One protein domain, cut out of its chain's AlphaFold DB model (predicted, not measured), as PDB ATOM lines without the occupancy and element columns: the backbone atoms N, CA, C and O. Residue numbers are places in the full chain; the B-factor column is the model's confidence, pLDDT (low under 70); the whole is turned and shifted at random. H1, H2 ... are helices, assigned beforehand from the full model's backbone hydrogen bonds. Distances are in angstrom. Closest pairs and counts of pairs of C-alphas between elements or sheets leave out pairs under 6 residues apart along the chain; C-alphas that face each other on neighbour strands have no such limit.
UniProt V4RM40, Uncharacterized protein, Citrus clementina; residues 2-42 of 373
ATOM      1  N   PHE A   2     148.135 229.449 127.223       45.84
ATOM      2  CA  PHE A   2     148.930 228.270 127.590       45.84
ATOM      3  C   PHE A   2     148.267 227.573 128.773       45.84
ATOM      4  O   PHE A   2     147.839 228.222 129.729       45.84
ATOM      5  N   VAL A   3     148.127 226.254 128.665       45.72
ATOM      6  CA  VAL A   3     147.484 225.417 129.677       45.72
ATOM      7  C   VAL A   3     148.585 224.715 130.458       45.72
ATOM      8  O   VAL A   3     149.406 224.016 129.862       45.72
ATOM      9  N   PHE A   4     148.596 224.869 131.782       49.81
ATOM     10  CA  PHE A   4     149.413 224.007 132.632       49.81
ATOM     11  C   PHE A   4     148.944 222.556 132.445       49.81
ATOM     12  O   PHE A   4     147.767 222.245 132.581       49.81
ATOM     13  N   SER A   5     149.835 221.654 132.045       50.03
ATOM     14  CA  SER A   5     149.432 220.304 131.637       50.03
ATOM     15  C   SER A   5     148.833 219.506 132.808       50.03
ATOM     16  O   SER A   5     149.528 219.172 133.767       50.03
ATOM     17  N   VAL A   6     147.546 219.139 132.706       51.25
ATOM     18  CA  VAL A   6     146.843 218.241 133.654       51.25
ATOM     19  C   VAL A   6     147.590 216.914 133.806       51.25
ATOM     20  O   VAL A   6     147.623 216.326 134.886       51.25
ATOM     21  N   THR A   7     148.210 216.439 132.727       54.84
ATOM     22  CA  THR A   7     149.014 215.215 132.705       54.84
ATOM     23  C   THR A   7     150.268 215.342 133.567       54.84
ATOM     24  O   THR A   7     150.629 214.382 134.238       54.84
ATOM     25  N   TYR A   8     150.882 216.527 133.615       55.50
ATOM     26  CA  TYR A   8     152.078 216.787 134.420       55.50
ATOM     27  C   TYR A   8     151.745 216.868 135.917       55.50
ATOM     28  O   TYR A   8     152.413 216.245 136.737       55.50
ATOM     29  N   VAL A   9     150.635 217.525 136.274       57.38
ATOM     30  CA  VAL A   9     150.131 217.579 137.662       57.38
ATOM     31  C   VAL A   9     149.783 216.179 138.187       57.38
ATOM     32  O   VAL A   9     150.105 215.849 139.327       57.38
ATOM     33  N   LYS A  10     149.177 215.330 137.343       58.88
ATOM     34  CA  LYS A  10     148.882 213.929 137.684       58.88
ATOM     35  C   LYS A  10     150.144 213.071 137.835       58.88
ATOM     36  O   LYS A  10     150.164 212.209 138.703       58.88
ATOM     37  N   GLN A  11     151.179 213.293 137.021       59.25
ATOM     38  CA  GLN A  11     152.455 212.570 137.131       59.25
ATOM     39  C   GLN A  11     153.260 212.971 138.372       59.25
ATOM     40  O   GLN A  11     153.902 212.117 138.976       59.25
ATOM     41  N   LEU A  12     153.203 214.242 138.776       62.31
ATOM     42  CA  LEU A  12     153.919 214.750 139.950       62.31
ATOM     43  C   LEU A  12     153.220 214.448 141.282       62.31
ATOM     44  O   LEU A  12     153.761 214.778 142.333       62.31
ATOM     45  N   ASN A  13     152.039 213.816 141.252       60.12
ATOM     46  CA  ASN A  13     151.289 213.409 142.443       60.12
ATOM     47  C   ASN A  13     151.099 214.550 143.463       60.12
ATOM     48  O   ASN A  13     151.066 214.314 144.667       60.12
ATOM     49  N   ILE A  14     150.987 215.797 142.986       63.00
ATOM     50  CA  ILE A  14     150.856 216.974 143.848       63.00
ATOM     51  C   ILE A  14     149.422 216.994 144.393       63.00
ATOM     52  O   ILE A  14     148.486 217.257 143.624       63.00
ATOM     53  N   PRO A  15     149.204 216.728 145.694       51.94
ATOM     54  CA  PRO A  15     147.868 216.806 146.262       51.94
ATOM     55  C   PRO A  15     147.394 218.263 146.157       51.94
ATOM     56  O   PRO A  15     148.112 219.171 146.563       51.94
ATOM     57  N   SER A  16     146.197 218.486 145.600       66.62
ATOM     58  CA  SER A  16     145.551 219.797 145.353       66.62
ATOM     59  C   SER A  16     146.023 220.643 144.155       66.62
ATOM     60  O   SER A  16     145.587 221.783 144.015       66.62
ATOM     61  N   GLY A  17     146.839 220.109 143.238       66.19
ATOM     62  CA  GLY A  17     147.242 220.857 142.039       66.19
ATOM     63  C   GLY A  17     146.060 221.249 141.133       66.19
ATOM     64  O   GLY A  17     145.309 220.387 140.674       66.19
ATOM     65  N   VAL A  18     145.915 222.546 140.842       68.69
ATOM     66  CA  VAL A  18     144.905 223.088 139.915       68.69
ATOM     67  C   VAL A  18     145.571 223.483 138.602       68.69
ATOM     68  O   VAL A  18     146.639 224.093 138.589       68.69
ATOM     69  N   VAL A  19     144.928 223.157 137.483       73.62
ATOM     70  CA  VAL A  19     145.342 223.638 136.165       73.62
ATOM     71  C   VAL A  19     144.647 224.956 135.867       73.62
ATOM     72  O   VAL A  19     143.429 225.005 135.709       73.62
ATOM     73  N   GLY A  20     145.449 226.012 135.788       74.38
ATOM     74  CA  GLY A  20     145.030 227.319 135.309       74.38
ATOM     75  C   GLY A  20     145.428 227.541 133.855       74.38
ATOM     76  O   GLY A  20     146.301 226.862 133.303       74.38
ATOM     77  N   ALA A  21     144.797 228.532 133.245       77.62
ATOM     78  CA  ALA A  21     145.210 229.059 131.964       77.62
ATOM     79  C   ALA A  21     145.869 230.426 132.170       77.62
ATOM     80  O   ALA A  21     145.317 231.280 132.859       77.62
ATOM     81  N   CYS A  22     147.044 230.624 131.576       80.00
ATOM     82  CA  CYS A  22     147.792 231.874 131.672       80.00
ATOM     83  C   CYS A  22     147.977 232.492 130.279       80.00
ATOM     84  O   CYS A  22     148.086 231.781 129.264       80.00
ATOM     85  N   ARG A  23     147.981 233.827 130.215       81.50
ATOM     86  CA  ARG A  23     148.397 234.543 129.007       81.50
ATOM     87  C   ARG A  23     149.915 234.401 128.839       81.50
ATOM     88  O   ARG A  23     150.642 234.256 129.816       81.50
ATOM     89  N   LEU A  24     150.376 234.376 127.589       83.44
ATOM     90  CA  LEU A  24     151.781 234.097 127.282       83.44
ATOM     91  C   LEU A  24     152.712 235.222 127.740       83.44
ATOM     92  O   LEU A  24     153.795 234.932 128.226       83.44
ATOM     93  N   ASP A  25     152.279 236.471 127.601       82.19
ATOM     94  CA  ASP A  25     153.003 237.655 128.068       82.19
ATOM     95  C   ASP A  25     153.317 237.560 129.567       82.19
ATOM     96  O   ASP A  25     154.484 237.569 129.949       82.19
ATOM     97  N   LEU A  26     152.299 237.312 130.393       84.75
ATOM     98  CA  LEU A  26     152.456 237.139 131.841       84.75
ATOM     99  C   LEU A  26     153.319 235.918 132.194       84.75
ATOM    100  O   LEU A  26     154.166 235.964 133.085       84.75
ATOM    101  N   ALA A  27     153.121 234.798 131.490       84.88
ATOM    102  CA  ALA A  27     153.929 233.600 131.702       84.88
ATOM    103  C   ALA A  27     155.413 233.845 131.376       84.88
ATOM    104  O   ALA A  27     156.290 233.329 132.069       84.88
ATOM    105  N   TYR A  28     155.692 234.630 130.334       84.31
ATOM    106  CA  TYR A  28     157.047 234.956 129.910       84.31
ATOM    107  C   TYR A  28     157.748 235.910 130.882       84.31
ATOM    108  O   TYR A  28     158.926 235.709 131.177       84.31
ATOM    109  N   GLU A  29     157.033 236.887 131.446       86.19
ATOM    110  CA  GLU A  29     157.558 237.753 132.511       86.19
ATOM    111  C   GLU A  29     158.021 236.931 133.722       86.19
ATOM    112  O   GLU A  29     159.176 237.029 134.138       86.19
ATOM    113  N   HIS A  30     157.176 236.025 134.221       85.19
ATOM    114  CA  HIS A  30     157.542 235.150 135.339       85.19
ATOM    115  C   HIS A  30     158.691 234.193 135.010       85.19
ATOM    116  O   HIS A  30     159.546 233.938 135.862       85.19
ATOM    117  N   PHE A  31     158.737 233.676 133.780       85.12
ATOM    118  CA  PHE A  31     159.858 232.865 133.310       85.12
ATOM    119  C   PHE A  31     161.172 233.655 133.326       85.12
ATOM    120  O   PHE A  31     162.189 233.136 133.784       85.12
ATOM    121  N   LYS A  32     161.149 234.919 132.886       84.38
ATOM    122  CA  LYS A  32     162.323 235.801 132.884       84.38
ATOM    123  C   LYS A  32     162.796 236.130 134.302       84.38
ATOM    124  O   LYS A  32     163.998 236.131 134.553       84.38
ATOM    125  N   GLU A  33     161.872 236.379 135.228       87.69
ATOM    126  CA  GLU A  33     162.196 236.676 136.630       87.69
ATOM    127  C   GLU A  33     162.723 235.453 137.390       87.69
ATOM    128  O   GLU A  33     163.651 235.564 138.195       87.69
ATOM    129  N   LYS A  34     162.113 234.280 137.178       86.44
ATOM    130  CA  LYS A  34     162.391 233.056 137.947       86.44
ATOM    131  C   LYS A  34     162.530 231.838 137.021       86.44
ATOM    132  O   LYS A  34     161.722 230.909 137.100       86.44
ATOM    133  N   PRO A  35     163.596 231.767 136.202       80.75
ATOM    134  CA  PRO A  35     163.757 230.721 135.183       80.75
ATOM    135  C   PRO A  35     163.934 229.311 135.762       80.75
ATOM    136  O   PRO A  35     163.722 228.322 135.073       80.75
ATOM    137  N   HIS A  36     164.310 229.194 137.037       83.25
ATOM    138  CA  HIS A  36     164.437 227.910 137.729       83.25
ATOM    139  C   HIS A  36     163.094 227.367 138.253       83.25
ATOM    140  O   HIS A  36     163.025 226.202 138.633       83.25
ATOM    141  N   LEU A  37     162.041 228.195 138.298       81.06
ATOM    142  CA  LEU A  37     160.701 227.799 138.757       81.06
ATOM    143  C   LEU A  37     159.728 227.541 137.609       81.06
ATOM    144  O   LEU A  37     158.744 226.825 137.788       81.06
ATOM    145  N   PHE A  38     159.985 228.131 136.445       82.88
ATOM    146  CA  PHE A  38     159.103 228.047 135.293       82.88
ATOM    147  C   PHE A  38     159.842 227.432 134.116       82.88
ATOM    148  O   PHE A  38     160.969 227.804 133.807       82.88
ATOM    149  N   GLN A  39     159.181 226.507 133.428       84.62
ATOM    150  CA  GLN A  39     159.687 225.903 132.206       84.62
ATOM    151  C   GLN A  39     158.559 225.829 131.186       84.62
ATOM    152  O   GLN A  39     157.456 225.367 131.493       84.62
ATOM    153  N   PHE A  40     158.844 226.247 129.956       85.62
ATOM    154  CA  PHE A  40     157.936 225.999 128.853       85.62
ATOM    155  C   PHE A  40     158.003 224.528 128.444       85.62
ATOM    156  O   PHE A  40     159.059 224.000 128.096       85.62
ATOM    157  N   VAL A  41     156.854 223.856 128.492       86.00
ATOM    158  CA  VAL A  41     156.730 222.456 128.081       86.00
ATOM    159  C   VAL A  41     156.072 222.413 126.702       86.00
ATOM    160  O   VAL A  41     154.896 222.771 126.577       86.00
ATOM    161  N   PRO A  42     156.795 221.991 125.650       87.56
ATOM    162  CA  PRO A  42     156.255 221.976 124.302       87.56
ATOM    163  C   PRO A  42     155.241 220.849 124.100       87.56
ATOM    164  O   PRO A  42     155.314 219.780 124.707       87.56
TER     165      PRO A  42
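What this domain is: This is residues 2 to 42 of the 373 residues of an uncharacterized protein of Citrus clementina (UniProt V4RM40). This is a domain of little regular structure, an open U of chain with a short helix, H1, at one end and a longer one, H2, at the other. Residues 12 to 23 link them, residues 2 to 3 pair with residues 21 to 22 along this link, and the tail after H2 folds back toward the middle. The printed part has 41 residues with two named helices, H1 then H2, and no named strand; the class is all helix, with 16 residues in named elements. It is only just compact, close to loose, with a radius of gyration of the C-alphas of 10.9 A and spans of 27 by 19 by 19 A.

Where its parts are: H1, residues 6 to 11, begins at C-alpha 6 (146.843, 218.241, 133.654). H2, residues 24 to 33, measures 14.2 A and ends at C-alpha 33 (162.196, 236.676, 136.630).

How they stand to each other: H1 and H2 are apart, with no C-alphas within 8 A. Residues 2 to 3 and 21 to 22 pair antiparallel. In H1 and H2 every O i to N i+4 pair is within hydrogen-bond range.

The domain as a whole: The C-alphas farthest apart, Asn 13 and Asp 25, are 28.2 A apart. The printed part has no cut; the H1 to H2 link is long. Residues 10 to 16 and 32 to 37 stand free. Residues 2 to 18 have pLDDT under 70.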